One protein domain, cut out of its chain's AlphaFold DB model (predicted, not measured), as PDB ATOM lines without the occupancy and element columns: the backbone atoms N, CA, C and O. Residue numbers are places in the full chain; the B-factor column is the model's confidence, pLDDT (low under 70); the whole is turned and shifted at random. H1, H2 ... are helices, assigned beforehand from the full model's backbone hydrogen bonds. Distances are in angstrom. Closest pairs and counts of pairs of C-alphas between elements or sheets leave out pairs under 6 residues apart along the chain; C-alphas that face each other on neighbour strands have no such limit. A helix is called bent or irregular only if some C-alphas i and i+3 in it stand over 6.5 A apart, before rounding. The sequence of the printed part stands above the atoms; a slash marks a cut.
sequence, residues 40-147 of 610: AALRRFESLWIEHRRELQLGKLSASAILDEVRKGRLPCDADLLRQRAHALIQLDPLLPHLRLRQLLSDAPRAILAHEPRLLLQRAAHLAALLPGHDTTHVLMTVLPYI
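AT A GLANCE: This is residues 40 to 147 of the 610 residues of an uncharacterized protein of Chlamydomonas incerta (UniProt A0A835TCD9). The domain is an elongated slab of short helices in two loose layers: H1, H3 and H6 run the same way in a staggered row along the long axis, with H3 bridging H1 and H6, and H2, H4, H5 and H7 lie behind that row. H1 folds back into H2 as a helical hairpin at one end, while at the other end H7 crosses behind H6 at a steep angle. The printed part has 108 residues with seven named helices, H1 to H7 in chain order, and no named strand; the class is all helix. The whole is compact, with a radius of gyration of the C-alphas of 13.3 A, and spans 44 by 24 by 20 A.

IN THESE COORDINATES: H1, residues 40 to 55, begins at C-alpha 40 at (202.154, 308.590, 162.741) and is 23.7 A long. H2, residues 60 to 71, measures 16.4 A. H3, residues 79 to 95, is the longest helix at 24.9 A, from C-alpha 79 at (210.589, 301.619, 163.720). It is neither bent nor irregular, but only just: C-alphas 91 and 94 are 6.3 A apart. H4 holds residues 101 to 107 and H5 residues 109 to 113. H6, residues 117 to 130, is 20.0 A long. H7, residues 136 to 146, is 15.4 A long and ends at C-alpha 146 at (232.281, 305.012, 151.334); it is only just irregular, with C-alphas 142 and 145 6.9 A apart.

HOW THE PARTS SIT: H1 and H2, a hairpin, touch at a shallow tilt of 28 degrees, opposite ways; their closest C-alphas, of Arg 53 and Ala 63, are 6.6 A apart. H3 touches H1 with residues 79 to 86 alone, at a shallow tilt of 19 degrees, the same way, closest at the C-alphas of Phe 45 and Ala 79, 4.8 A. H3 also touches H6, at a shallow tilt of 22 degrees, the same way, with the C-alphas of Arg 85 and Pro 117 closest at 4.9 A. H2 and H4 are close but not clearly touching, the C-alphas of Ser 62 and Ser 106 being closest at 5.1 A. H7 is the hub, touching three helices. It touches H4 at a steep tilt of 51 degrees, closest at the C-alphas of Leu 104 and Thr 137, 6.1 A. It touches H5 at the C-alphas of Ala 111 and Pro 145, the closest, 4.7 A. H6 touches it with residues 123 to 128 alone, at a steep tilt of 63 degrees, closest at the C-alphas of Ala 128 and Thr 136, 6.5 A. Among the pairs that are apart are H1 and H6, and H3 and H7. Every O i to N i+4 pair is within hydrogen-bond range in H2, H4, H5 and H6; in H1 10 of 12 are, in H3 10 of 13, in H7 5 of 7.

THE WHOLE: The two C-alphas farthest apart are those of Ala 40 and Gly 133, 44.9 A. The printed part has no cut and no long link; the link from H2 to H3 is short, the others tight. The mean pLDDT of the printed part is 81.5, and residue 97 alone is under 70.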
ATOM      1  N   ALA A  40     202.370 309.860 162.047       81.19
ATOM      2  CA  ALA A  40     202.154 308.590 162.741       81.19
ATOM      3  C   ALA A  40     203.429 307.726 162.786       81.19
ATOM      4  O   ALA A  40     203.757 307.174 163.838       81.19
ATOM      5  N   ALA A  41     204.173 307.646 161.676       80.31
ATOM      6  CA  ALA A  41     205.436 306.912 161.614       80.31
ATOM      7  C   ALA A  41     206.505 307.553 162.512       80.31
ATOM      8  O   ALA A  41     207.188 306.840 163.248       80.31
ATOM      9  N   LEU A  42     206.585 308.889 162.521       85.44
ATOM     10  CA  LEU A  42     207.496 309.640 163.389       85.44
ATOM     11  C   LEU A  42     207.236 309.384 164.873       85.44
ATOM     12  O   LEU A  42     208.170 309.047 165.593       85.44
ATOM     13  N   ARG A  43     205.980 309.456 165.333       83.50
ATOM     14  CA  ARG A  43     205.640 309.199 166.747       83.50
ATOM     15  C   ARG A  43     206.003 307.783 167.195       83.50
ATOM     16  O   ARG A  43     206.518 307.578 168.297       83.50
ATOM     17  N   ARG A  44     205.766 306.794 166.325       83.62
ATOM     18  CA  ARG A  44     206.134 305.397 166.590       83.62
ATOM     19  C   ARG A  44     207.654 305.220 166.648       83.62
ATOM     20  O   ARG A  44     208.149 304.529 167.535       83.62
ATOM     21  N   PHE A  45     208.383 305.873 165.741       86.81
ATOM     22  CA  PHE A  45     209.844 305.897 165.733       86.81
ATOM     23  C   PHE A  45     210.405 306.559 166.999       86.81
ATOM     24  O   PHE A  45     211.262 305.981 167.656       86.81
ATOM     25  N   GLU A  46     209.900 307.735 167.374       85.62
ATOM     26  CA  GLU A  46     210.337 308.495 168.552       85.62
ATOM     27  C   GLU A  46     210.172 307.695 169.845       85.62
ATOM     28  O   GLU A  46     211.104 307.627 170.648       85.62
ATOM     29  N   SER A  47     209.032 307.023 170.014       84.75
ATOM     30  CA  SER A  47     208.758 306.195 171.195       84.75
ATOM     31  C   SER A  47     209.796 305.077 171.362       84.75
ATOM     32  O   SER A  47     210.370 304.910 172.438       84.75
ATOM     33  N   LEU A  48     210.101 304.357 170.278       82.69
ATOM     34  CA  LEU A  48     211.103 303.284 170.278       82.69
ATOM     35  C   LEU A  48     212.533 303.817 170.376       82.69
ATOM     36  O   LEU A  48     213.398 303.202 170.997       82.69
ATOM     37  N   TRP A  49     212.801 304.985 169.798       84.50
ATOM     38  CA  TRP A  49     214.101 305.631 169.903       84.50
ATOM     39  C   TRP A  49     214.422 306.051 171.340       84.50
ATOM     40  O   TRP A  49     215.568 305.938 171.773       84.50
ATOM     41  N   ILE A  50     213.423 306.495 172.111       82.38
ATOM     42  CA  ILE A  50     213.584 306.836 173.533       82.38
ATOM     43  C   ILE A  50     213.954 305.609 174.379       82.38
ATOM     44  O   ILE A  50     214.718 305.751 175.342       82.38
ATOM     45  N   GLU A  51     213.439 304.433 174.029       82.38
ATOM     46  CA  GLU A  51     213.794 303.159 174.657       82.38
ATOM     47  C   GLU A  51     215.228 302.760 174.278       82.38
ATOM     48  O   GLU A  51     216.111 302.697 175.138       82.38
ATOM     49  N   HIS A  52     215.509 302.640 172.979       81.62
ATOM     50  CA  HIS A  52     216.803 302.171 172.477       81.62
ATOM     51  C   HIS A  52     217.967 303.136 172.740       81.62
ATOM     52  O   HIS A  52     219.102 302.692 172.905       81.62
ATOM     53  N   ARG A  53     217.740 304.455 172.852       83.31
ATOM     54  CA  ARG A  53     218.825 305.390 173.214       83.31
ATOM     55  C   ARG A  53     219.418 305.087 174.592       83.31
ATOM     56  O   ARG A  53     220.584 305.408 174.815       83.31
ATOM     57  N   ARG A  54     218.632 304.512 175.517       81.00
ATOM     58  CA  ARG A  54     219.116 304.119 176.852       81.00
ATOM     59  C   ARG A  54     220.027 302.905 176.746       81.00
ATOM     60  O   ARG A  54     221.102 302.915 177.334       81.00
ATOM     61  N   GLU A  55     219.630 301.922 175.946       81.38
ATOM     62  CA  GLU A  55     220.422 300.717 175.668       81.38
ATOM     63  C   GLU A  55     221.739 301.058 174.960       81.38
ATOM     64  O   GLU A  55     222.794 300.549 175.326       81.38
ATOM     65  N   LEU A  56     221.702 301.997 174.011       77.75
ATOM     66  CA  LEU A  56     222.876 302.505 173.290       77.75
ATOM     67  C   LEU A  56     223.694 303.537 174.091       77.75
ATOM     68  O   LEU A  56     224.674 304.077 173.575       77.75
ATOM     69  N   GLN A  57     223.280 303.854 175.324       81.50
ATOM     70  CA  GLN A  57     223.907 304.851 176.204       81.50
ATOM     71  C   GLN A  57     224.131 306.221 175.530       81.50
ATOM     72  O   GLN A  57     225.120 306.922 175.776       81.50
ATOM     73  N   LEU A  58     223.206 306.627 174.658       79.25
ATOM     74  CA  LEU A  58     223.284 307.891 173.933       79.25
ATOM     75  C   LEU A  58     222.849 309.062 174.816       79.25
ATOM     76  O   LEU A  58     221.833 309.022 175.512       79.25
ATOM     77  N   GLY A  59     223.603 310.161 174.740       79.19
ATOM     78  CA  GLY A  59     223.205 311.420 175.365       79.19
ATOM     79  C   GLY A  59     221.960 312.013 174.698       79.19
ATOM     80  O   GLY A  59     221.707 311.779 173.516       79.19
ATOM     81  N   LYS A  60     221.205 312.844 175.438       78.94
ATOM     82  CA  LYS A  60     219.996 313.520 174.923       78.94
ATOM     83  C   LYS A  60     220.249 314.264 173.599       78.94
ATOM     84  O   LYS A  60     219.411 314.191 172.712       78.94
ATOM     85  N   LEU A  61     221.410 314.916 173.464       74.31
ATOM     86  CA  LEU A  61     221.787 315.709 172.282       74.31
ATOM     87  C   LEU A  61     222.057 314.858 171.040       74.31
ATOM     88  O   LEU A  61     221.558 315.157 169.962       74.31
ATOM     89  N   SER A  62     222.818 313.773 171.184       75.50
ATOM     90  CA  SER A  62     223.072 312.851 170.073       75.50
ATOM     91  C   SER A  62     221.771 312.183 169.621       75.50
ATOM     92  O   SER A  62     221.516 312.036 168.429       75.50
ATOM     93  N   ALA A  63     220.904 311.839 170.580       80.31
ATOM     94  CA  ALA A  63     219.594 311.275 170.291       80.31
ATOM     95  C   ALA A  63     218.676 312.263 169.549       80.31
ATOM     96  O   ALA A  63     217.986 311.842 168.621       80.31
ATOM     97  N   SER A  64     218.672 313.551 169.918       80.19
ATOM     98  CA  SER A  64     217.875 314.569 169.220       80.19
ATOM     99  C   SER A  64     218.411 314.857 167.818       80.19
ATOM    100  O   SER A  64     217.623 314.952 166.885       80.19
ATOM    101  N   ALA A  65     219.735 314.901 167.638       79.31
ATOM    102  CA  ALA A  65     220.341 315.092 166.320       79.31
ATOM    103  C   ALA A  65     219.923 313.988 165.331       79.31
ATOM    104  O   ALA A  65     219.590 314.275 164.185       79.31
ATOM    105  N   ILE A  66     219.867 312.729 165.781       81.88
ATOM    106  CA  ILE A  66     219.399 311.606 164.954       81.88
ATOM    107  C   ILE A  66     217.911 311.747 164.604       81.88
ATOM    108  O   ILE A  66     217.538 311.522 163.453       81.88
ATOM    109  N   LEU A  67     217.067 312.168 165.553       83.50
ATOM    110  CA  LEU A  67     215.651 312.448 165.278       83.50
ATOM    111  C   LEU A  67     215.478 313.559 164.240       83.50
ATOM    112  O   LEU A  67     214.662 313.425 163.331       83.50
ATOM    113  N   ASP A  68     216.274 314.621 164.325       82.56
ATOM    114  CA  ASP A  68     216.227 315.714 163.356       82.56
ATOM    115  C   ASP A  68     216.620 315.246 161.950       82.56
ATOM    116  O   ASP A  68     216.043 315.694 160.960       82.56
ATOM    117  N   GLU A  69     217.561 314.309 161.834       82.06
ATOM    118  CA  GLU A  69     217.929 313.693 160.556       82.06
ATOM    119  C   GLU A  69     216.809 312.822 159.968       82.06
ATOM    120  O   GLU A  69     216.579 312.852 158.755       82.06
ATOM    121  N   VAL A  70     216.062 312.101 160.807       83.62
ATOM    122  CA  VAL A  70     214.877 311.331 160.391       83.62
ATOM    123  C   VAL A  70     213.751 312.265 159.942       83.62
ATOM    124  O   VAL A  70     213.187 312.075 158.865       83.62
ATOM    125  N   ARG A  71     213.472 313.329 160.705       82.25
ATOM    126  CA  ARG A  71     212.461 314.349 160.362       82.25
ATOM    127  C   ARG A  71     212.773 315.053 159.043       82.25
ATOM    128  O   ARG A  71     211.870 315.320 158.259       82.25
ATOM    129  N   LYS A  72     214.056 315.304 158.764       80.12
ATOM    130  CA  LYS A  72     214.533 315.873 157.489       80.12
ATOM    131  C   LYS A  72     214.475 314.882 156.314       80.12
ATOM    132  O   LYS A  72     214.893 315.251 155.216       80.12
ATOM    133  N   GLY A  73     214.034 313.639 156.532       77.75
ATOM    134  CA  GLY A  73     213.997 312.579 155.518       77.75
ATOM    135  C   GLY A  73     215.382 312.056 155.119       77.75
ATOM    136  O   GLY A  73     215.528 311.389 154.097       77.75
ATOM    137  N   ARG A  74     216.428 312.371 155.896       77.94
ATOM    138  CA  ARG A  74     217.820 311.975 155.607       77.94
ATOM    139  C   ARG A  74     218.162 310.593 156.160       77.94
ATOM    140  O   ARG A  74     219.106 309.965 155.691       77.94
ATOM    141  N   LEU A  75     217.386 310.114 157.131       79.88
ATOM    142  CA  LEU A  75     217.422 308.750 157.648       79.88
ATOM    143  C   LEU A  75     216.050 308.087 157.465       79.88
ATOM    144  O   LEU A  75     215.029 308.772 157.527       79.88
ATOM    145  N   PRO A  76     215.993 306.761 157.242       79.94
ATOM    146  CA  PRO A  76     214.720 306.055 157.142       79.94
ATOM    147  C   PRO A  76     213.959 306.105 158.474       79.94
ATOM    148  O   PRO A  76     214.502 305.766 159.525       79.94
ATOM    149  N   CYS A  77     212.685 306.487 158.400       80.00
ATOM    150  CA  CYS A  77     211.756 306.530 159.527       80.00
ATOM    151  C   CYS A  77     211.002 305.197 159.665       80.00
ATOM    152  O   CYS A  77     209.782 305.142 159.518       80.00
ATOM    153  N   ASP A  78     211.737 304.113 159.905       81.38
ATOM    154  CA  ASP A  78     211.172 302.780 160.123       81.38
ATOM    155  C   ASP A  78     211.553 302.284 161.524       81.38
ATOM    156  O   ASP A  78     212.728 302.131 161.862       81.38
ATOM    157  N   ALA A  79     210.521 302.081 162.341       74.31
ATOM    158  CA  ALA A  79     210.589 301.619 163.720       74.31
ATOM    159  C   ALA A  79     211.226 300.225 163.862       74.31
ATOM    160  O   ALA A  79     212.049 300.005 164.755       74.31
ATOM    161  N   ASP A  80     210.871 299.292 162.980       79.25
ATOM    162  CA  ASP A  80     211.369 297.918 163.038       79.25
ATOM    163  C   ASP A  80     212.816 297.863 162.544       79.25
ATOM    164  O   ASP A  80     213.668 297.204 163.152       79.25
ATOM    165  N   LEU A  81     213.134 298.637 161.504       82.06
ATOM    166  CA  LEU A  81     214.506 298.801 161.028       82.06
ATOM    167  C   LEU A  81     215.404 299.462 162.084       82.06
ATOM    168  O   LEU A  81     216.557 299.059 162.248       82.06
ATOM    169  N   LEU A  82     214.892 300.451 162.824       79.25
ATOM    170  CA  LEU A  82     215.615 301.092 163.925       79.25
ATOM    171  C   LEU A  82     215.974 300.087 165.018       79.25
ATOM    172  O   LEU A  82     217.128 300.039 165.440       79.25
ATOM    173  N   ARG A  83     215.011 299.256 165.432       80.25
ATOM    174  CA  ARG A  83     215.233 298.193 166.419       80.25
ATOM    175  C   ARG A  83     216.297 297.207 165.941       80.25
ATOM    176  O   ARG A  83     217.233 296.901 166.675       80.25
ATOM    177  N   GLN A  84     216.203 296.745 164.692       84.31
ATOM    178  CA  GLN A  84     217.202 295.839 164.115       84.31
ATOM    179  C   GLN A  84     218.601 296.470 164.080       84.31
ATOM    180  O   GLN A  84     219.590 295.794 164.364       84.31
ATOM    181  N   ARG A  85     218.697 297.769 163.771       84.25
ATOM    182  CA  ARG A  85     219.965 298.511 163.799       84.25
ATOM    183  C   ARG A  85     220.506 298.678 165.206       84.25
ATOM    184  O   ARG A  85     221.692 298.450 165.399       84.25
ATOM    185  N   ALA A  86     219.668 299.030 166.178       81.88
ATOM    186  CA  ALA A  86     220.079 299.141 167.572       81.88
ATOM    187  C   ALA A  86     220.667 297.812 168.075       81.88
ATOM    188  O   ALA A  86     221.781 297.798 168.593       81.88
ATOM    189  N   HIS A  87     219.997 296.686 167.810       84.56
ATOM    190  CA  HIS A  87     220.534 295.364 168.146       84.56
ATOM    191  C   HIS A  87     221.847 295.048 167.426       84.56
ATOM    192  O   HIS A  87     222.779 294.564 168.061       84.56
ATOM    193  N   ALA A  88     221.952 295.339 166.126       84.31
ATOM    194  CA  ALA A  88     223.194 295.130 165.382       84.31
ATOM    195  C   ALA A  88     224.353 295.967 165.950       84.31
ATOM    196  O   ALA A  88     225.470 295.479 166.070       84.31
ATOM    197  N   LEU A  89     224.090 297.207 166.355       83.50
ATOM    198  CA  LEU A  89     225.088 298.084 166.965       83.50
ATOM    199  C   LEU A  89     225.542 297.584 168.340       83.50
ATOM    200  O   LEU A  89     226.735 297.594 168.622       83.50
ATOM    201  N   ILE A  90     224.614 297.091 169.162       82.88
ATOM    202  CA  ILE A  90     224.937 296.459 170.450       82.88
ATOM    203  C   ILE A  90     225.785 295.197 170.232       82.88
ATOM    204  O   ILE A  90     226.711 294.938 170.991       82.88
ATOM    205  N   GLN A  91     225.511 294.428 169.175       84.50
ATOM    206  CA  GLN A  91     226.296 293.240 168.820       84.50
ATOM    207  C   GLN A  91     227.697 293.567 168.287       84.50
ATOM    208  O   GLN A  91     228.576 292.716 168.379       84.50
ATOM    209  N   LEU A  92     227.928 294.766 167.745       80.38
ATOM    210  CA  LEU A  92     229.258 295.186 167.290       80.38
ATOM    211  C   LEU A  92     230.227 295.447 168.442       80.38
ATOM    212  O   LEU A  92     231.413 295.168 168.298       80.38
ATOM    213  N   ASP A  93     229.728 295.967 169.561       79.00
ATOM    214  CA  ASP A  93     230.537 296.360 170.719       79.00
ATOM    215  C   ASP A  93     231.440 295.226 171.255       79.00
ATOM    216  O   ASP A  93     232.649 295.435 171.362       79.00
ATOM    217  N   PRO A  94     230.944 293.991 171.491       78.88
ATOM    218  CA  PRO A  94     231.805 292.885 171.917       78.88
ATOM    219  C   PRO A  94     232.712 292.337 170.805       78.88
ATOM    220  O   PRO A  94     233.716 291.696 171.106       78.88
ATOM    221  N   LEU A  95     232.365 292.539 169.529       78.06
ATOM    222  CA  LEU A  95     233.135 292.013 168.395       78.06
ATOM    223  C   LEU A  95     234.346 292.885 168.059       78.06
ATOM    224  O   LEU A  95     235.308 292.399 167.467       78.06
ATOM    225  N   LEU A  96     234.284 294.169 168.404       80.94
ATOM    226  CA  LEU A  96     235.224 295.184 167.958       80.94
ATOM    227  C   LEU A  96     235.866 295.870 169.167       80.94
ATOM    228  O   LEU A  96     235.347 296.884 169.645       80.94
ATOM    229  N   PRO A  97     237.010 295.360 169.665       67.31
ATOM    230  CA  PRO A  97     237.701 295.998 170.774       67.31
ATOM    231  C   PRO A  97     238.025 297.453 170.406       67.31
ATOM    232  O   PRO A  97     238.428 297.755 169.280       67.31
ATOM    233  N   HIS A  98     237.807 298.362 171.360       75.69
ATOM    234  CA  HIS A  98     237.957 299.821 171.218       75.69
ATOM    235  C   HIS A  98     236.862 300.554 170.432       75.69
ATOM    236  O   HIS A  98     236.989 301.764 170.219       75.69
ATOM    237  N   LEU A  99     235.772 299.883 170.048       82.75
ATOM    238  CA  LEU A  99     234.608 300.572 169.504       82.75
ATOM    239  C   LEU A  99     233.981 301.489 170.563       82.75
ATOM    240  O   LEU A  99     233.591 301.069 171.646       82.75
ATOM    241  N   ARG A 100     233.857 302.773 170.242       85.75
ATOM    242  CA  ARG A 100     233.132 303.765 171.034       85.75
ATOM    243  C   ARG A 100     231.834 304.073 170.323       85.75
ATOM    244  O   ARG A 100     231.700 305.095 169.648       85.75
ATOM    245  N   LEU A 101     230.863 303.182 170.486       80.94
ATOM    246  CA  LEU A 101     229.584 303.252 169.784       80.94
ATOM    247  C   LEU A 101     228.878 304.610 169.958       80.94
ATOM    248  O   LEU A 101     228.354 305.176 168.999       80.94
ATOM    249  N   ARG A 102     228.938 305.182 171.166       81.81
ATOM    250  CA  ARG A 102     228.389 306.511 171.464       81.81
ATOM    251  C   ARG A 102     229.021 307.621 170.621       81.81
ATOM    252  O   ARG A 102     228.307 308.517 170.175       81.81
ATOM    253  N   GLN A 103     230.340 307.585 170.437       83.12
ATOM    254  CA  GLN A 103     231.060 308.573 169.635       83.12
ATOM    255  C   GLN A 103     230.702 308.406 168.157       83.12
ATOM    256  O   GLN A 103     230.271 309.359 167.519       83.12
ATOM    257  N   LEU A 104     230.758 307.169 167.664       81.81
ATOM    258  CA  LEU A 104     230.417 306.806 166.291       81.81
ATOM    259  C   LEU A 104     229.013 307.321 165.899       81.81
ATOM    260  O   LEU A 104     228.852 307.998 164.884       81.81
ATOM    261  N   LEU A 105     228.007 307.094 166.750       80.12
ATOM    262  CA  LEU A 105     226.633 307.565 166.531       80.12
ATOM    263  C   LEU A 105     226.443 309.078 166.707       80.12
ATOM    264  O   LEU A 105     225.483 309.624 166.171       80.12
ATOM    265  N   SER A 106     227.316 309.754 167.456       78.75
ATOM    266  CA  SER A 106     227.249 311.212 167.619       78.75
ATOM    267  C   SER A 106     227.862 311.935 166.421       78.75
ATOM    268  O   SER A 106     227.272 312.888 165.918       78.75
ATOM    269  N   ASP A 107     229.005 311.447 165.944       75.62
ATOM    270  CA  ASP A 107     229.829 312.152 164.961       75.62
ATOM    271  C   ASP A 107     229.439 311.800 163.517       75.62
ATOM    272  O   ASP A 107     229.531 312.640 162.621       75.62
ATOM    273  N   ALA A 108     228.958 310.575 163.270       75.62
ATOM    274  CA  ALA A 108     228.631 310.101 161.924       75.62
ATOM    275  C   ALA A 108     227.309 309.304 161.836       75.62
ATOM    276  O   ALA A 108     227.269 308.271 161.160       75.62
ATOM    277  N   PRO A 109     226.186 309.765 162.433       77.69
ATOM    278  CA  PRO A 109     224.946 308.985 162.520       77.69
ATOM    279  C   PRO A 109     224.436 308.503 161.160       77.69
ATOM    280  O   PRO A 109     223.981 307.368 161.034       77.69
ATOM    281  N   ARG A 110     224.559 309.333 160.117       76.69
ATOM    282  CA  ARG A 110     224.137 308.973 158.756       76.69
ATOM    283  C   ARG A 110     224.924 307.811 158.177       76.69
ATOM    284  O   ARG A 110     224.331 306.941 157.555       76.69
ATOM    285  N   ALA A 111     226.236 307.784 158.388       71.56
ATOM    286  CA  ALA A 111     227.095 306.750 157.825       71.56
ATOM    287  C   ALA A 111     226.764 305.357 158.371       71.56
ATOM    288  O   ALA A 111     226.958 304.362 157.686       71.56
ATOM    289  N   ILE A 112     226.250 305.289 159.597       78.12
ATOM    290  CA  ILE A 112     225.961 304.031 160.290       78.12
ATOM    291  C   ILE A 112     224.498 303.648 160.103       78.12
ATOM    292  O   ILE A 112     224.180 302.525 159.722       78.12
ATOM    293  N   LEU A 113     223.597 304.601 160.354       78.94
ATOM    294  CA  LEU A 113     222.155 304.388 160.331       78.94
ATOM    295  C   LEU A 113     221.571 304.459 158.917       78.94
ATOM    296  O   LEU A 113     220.367 304.290 158.764       78.94
ATOM    297  N   ALA A 114     222.360 304.700 157.870       77.62
ATOM    298  CA  ALA A 114     221.906 304.476 156.496       77.62
ATOM    299  C   ALA A 114     222.021 302.998 156.085       77.62
ATOM    300  O   ALA A 114     221.208 302.528 155.291       77.62
ATOM    301  N   HIS A 115     222.968 302.249 156.658       78.06
ATOM    302  CA  HIS A 115     223.245 300.867 156.261       78.06
ATOM    303  C   HIS A 115     222.194 299.878 156.772       78.06
ATOM    304  O   HIS A 115     221.518 300.098 157.784       78.06
ATOM    305  N   GLU A 116     222.039 298.762 156.062       83.44
ATOM    306  CA  GLU A 116     221.268 297.628 156.570       83.44
ATOM    307  C   GLU A 116     222.008 296.972 157.748       83.44
ATOM    308  O   GLU A 116     223.225 296.786 157.664       83.44
ATOM    309  N   PRO A 117     221.307 296.563 158.825       82.88
ATOM    310  CA  PRO A 117     221.946 296.048 160.039       82.88
ATOM    311  C   PRO A 117     222.898 294.866 159.793       82.88
ATOM    312  O   PRO A 117     223.994 294.817 160.348       82.88
ATOM    313  N   ARG A 118     222.505 293.921 158.926       83.00
ATOM    314  CA  ARG A 118     223.324 292.741 158.596       83.00
ATOM    315  C   ARG A 118     224.574 293.109 157.801       83.00
ATOM    316  O   ARG A 118     225.658 292.625 158.109       83.00
ATOM    317  N   LEU A 119     224.426 293.988 156.809       82.31
ATOM    318  CA  LEU A 119     225.550 294.477 156.009       82.31
ATOM    319  C   LEU A 119     226.513 295.309 156.855       82.31
ATOM    320  O   LEU A 119     227.722 295.195 156.678       82.31
ATOM    321  N   LEU A 120     225.995 296.106 157.790       84.38
ATOM    322  CA  LEU A 120     226.795 296.869 158.739       84.38
ATOM    323  C   LEU A 120     227.679 295.944 159.587       84.38
ATOM    324  O   LEU A 120     228.890 296.144 159.619       84.38
ATOM    325  N   LEU A 121     227.086 294.918 160.210       83.81
ATOM    326  CA  LEU A 121     227.812 293.915 160.998       83.81
ATOM    327  C   LEU A 121     228.922 293.251 160.183       83.81
ATOM    328  O   LEU A 121     230.080 293.229 160.598       83.81
ATOM    329  N   GLN A 122     228.575 292.763 158.990       86.12
ATOM    330  CA  GLN A 122     229.513 292.077 158.109       86.12
ATOM    331  C   GLN A 122     230.666 292.990 157.671       86.12
ATOM    332  O   GLN A 122     231.826 292.584 157.719       86.12
ATOM    333  N   ARG A 123     230.365 294.224 157.252       86.19
ATOM    334  CA  ARG A 123     231.372 295.189 156.785       86.19
ATOM    335  C   ARG A 123     232.277 295.650 157.918       86.19
ATOM    336  O   ARG A 123     233.480 295.734 157.710       86.19
ATOM    337  N   ALA A 124     231.727 295.910 159.100       85.75
ATOM    338  CA  ALA A 124     232.508 296.343 160.253       85.75
ATOM    339  C   ALA A 124     233.443 295.234 160.761       85.75
ATOM    340  O   ALA A 124     234.621 295.495 160.990       85.75
ATOM    341  N   ALA A 125     232.956 293.991 160.847       84.38
ATOM    342  CA  ALA A 125     233.792 292.840 161.185       84.38
ATOM    343  C   ALA A 125     234.896 292.609 160.137       84.38
ATOM    344  O   ALA A 125     236.051 292.386 160.492       84.38
ATOM    345  N   HIS A 126     234.565 292.720 158.845       86.56
ATOM    346  CA  HIS A 126     235.547 292.574 157.771       86.56
ATOM    347  C   HIS A 126     236.601 293.694 157.802       86.56
ATOM    348  O   HIS A 126     237.787 293.408 157.680       86.56
ATOM    349  N   LEU A 127     236.203 294.950 158.034       85.56
ATOM    350  CA  LEU A 127     237.141 296.065 158.201       85.56
ATOM    351  C   LEU A 127     238.090 295.850 159.379       85.56
ATOM    352  O   LEU A 127     239.290 296.052 159.232       85.56
ATOM    353  N   ALA A 128     237.572 295.421 160.529       84.44
ATOM    354  CA  ALA A 128     238.397 295.170 161.704       84.44
ATOM    355  C   ALA A 128     239.389 294.019 161.496       84.44
ATOM    356  O   ALA A 128     240.513 294.082 161.988       84.44
ATOM    357  N   ALA A 129     239.002 293.000 160.723       85.88
ATOM    358  CA  ALA A 129     239.900 291.918 160.335       85.88
ATOM    359  C   ALA A 129     241.003 292.382 159.365       85.88
ATOM    360  O   ALA A 129     242.135 291.914 159.460       85.88
ATOM    361  N   LEU A 130     240.688 293.298 158.442       85.75
ATOM    362  CA  LEU A 130     241.648 293.837 157.469       85.75
ATOM    363  C   LEU A 130     242.596 294.884 158.065       85.75
ATOM    364  O   LEU A 130     243.691 295.075 157.542       85.75
ATOM    365  N   LEU A 131     242.180 295.566 159.134       85.56
ATOM    366  CA  LEU A 131     242.898 296.690 159.738       85.56
ATOM    367  C   LEU A 131     243.229 296.423 161.217       85.56
ATOM    368  O   LEU A 131     242.862 297.226 162.083       85.56
ATOM    369  N   PRO A 132     243.927 295.318 161.545       82.00
ATOM    370  CA  PRO A 132     244.248 294.999 162.929       82.00
ATOM    371  C   PRO A 132     245.103 296.114 163.551       82.00
ATOM    372  O   PRO A 132     245.995 296.669 162.911       82.00
ATOM    373  N   GLY A 133     244.812 296.464 164.805       81.19
ATOM    374  CA  GLY A 133     245.558 297.476 165.566       81.19
ATOM    375  C   GLY A 133     245.163 298.937 165.312       81.19
ATOM    376  O   GLY A 133     245.601 299.812 166.058       81.19
ATOM    377  N   HIS A 134     244.309 299.221 164.326       84.00
ATOM    378  CA  HIS A 134     243.722 300.552 164.155       84.00
ATOM    379  C   HIS A 134     242.535 300.714 165.110       84.00
ATOM    380  O   HIS A 134     241.855 299.735 165.418       84.00
ATOM    381  N   ASP A 135     242.251 301.932 165.591       86.56
ATOM    382  CA  ASP A 135     241.042 302.103 166.405       86.56
ATOM    383  C   ASP A 135     239.796 302.071 165.528       86.56
ATOM    384  O   ASP A 135     239.582 302.887 164.624       86.56
ATOM    385  N   THR A 136     238.987 301.066 165.834       85.44
ATOM    386  CA  THR A 136     237.824 300.660 165.073       85.44
ATOM    387  C   THR A 136     236.790 301.770 164.956       85.44
ATOM    388  O   THR A 136     236.141 301.894 163.921       85.44
ATOM    389  N   THR A 137     236.654 302.628 165.971       86.38
ATOM    390  CA  THR A 137     235.730 303.769 165.925       86.38
ATOM    391  C   THR A 137     236.130 304.721 164.811       86.38
ATOM    392  O   THR A 137     235.296 305.110 163.995       86.38
ATOM    393  N   HIS A 138     237.414 305.071 164.759       86.56
ATOM    394  CA  HIS A 138     237.942 305.982 163.754       86.56
ATOM    395  C   HIS A 138     237.827 305.391 162.346       86.56
ATOM    396  O   HIS A 138     237.282 306.040 161.456       86.56
ATOM    397  N   VAL A 139     238.240 304.134 162.164       87.31
ATOM    398  CA  VAL A 139     238.124 303.428 160.878       87.31
ATOM    399  C   VAL A 139     236.674 303.385 160.399       87.31
ATOM    400  O   VAL A 139     236.405 303.674 159.236       87.31
ATOM    401  N   LEU A 140     235.716 303.071 161.276       86.50
ATOM    402  CA  LEU A 140     234.305 303.038 160.895       86.50
ATOM    403  C   LEU A 140     233.765 304.432 160.554       86.50
ATOM    404  O   LEU A 140     233.010 304.553 159.596       86.50
ATOM    405  N   MET A 141     234.164 305.490 161.262       85.56
ATOM    406  CA  MET A 141     233.774 306.860 160.891       85.56
ATOM    407  C   MET A 141     234.344 307.280 159.530       85.56
ATOM    408  O   MET A 141     233.667 307.972 158.769       85.56
ATOM    409  N   THR A 142     235.572 306.861 159.226       83.94
ATOM    410  CA  THR A 142     236.296 307.265 158.018       83.94
ATOM    411  C   THR A 142     235.890 306.443 156.796       83.94
ATOM    412  O   THR A 142     235.592 307.010 155.750       83.94
ATOM    413  N   VAL A 143     235.846 305.117 156.915       84.88
ATOM    414  CA  VAL A 143     235.785 304.185 155.777       84.88
ATOM    415  C   VAL A 143     234.360 303.744 155.459       84.88
ATOM    416  O   VAL A 143     233.951 303.742 154.298       84.88
ATOM    417  N   LEU A 144     233.569 303.414 156.485       82.50
ATOM    418  CA  LEU A 144     232.215 302.871 156.336       82.50
ATOM    419  C   LEU A 144     231.252 303.720 155.476       82.50
ATOM    420  O   LEU A 144     230.447 303.109 154.763       82.50
ATOM    421  N   PRO A 145     231.296 305.074 155.484       80.44
ATOM    422  CA  PRO A 145     230.427 305.877 154.623       80.44
ATOM    423  C   PRO A 145     230.675 305.672 153.118       80.44
ATOM    424  O   PRO A 145     229.813 306.033 152.325       80.44
ATOM    425  N   TYR A 146     231.831 305.123 152.729       75.38
ATOM    426  CA  TYR A 146     232.281 305.012 151.334       75.38
ATOM    427  C   TYR A 146     232.315 303.571 150.816       75.38
ATOM    428  O   TYR A 146     232.687 303.326 149.670       75.38
ATOM    429  N   ILE A 147     231.915 302.601 151.641       71.25
ATOM    430  CA  ILE A 147     231.838 301.203 151.225       71.25
ATOM    431  C   ILE A 147     230.567 301.015 150.402       71.25
ATOM    432  O   ILE A 147     229.515 300.647 150.930       71.25
TER     433      ILE A 147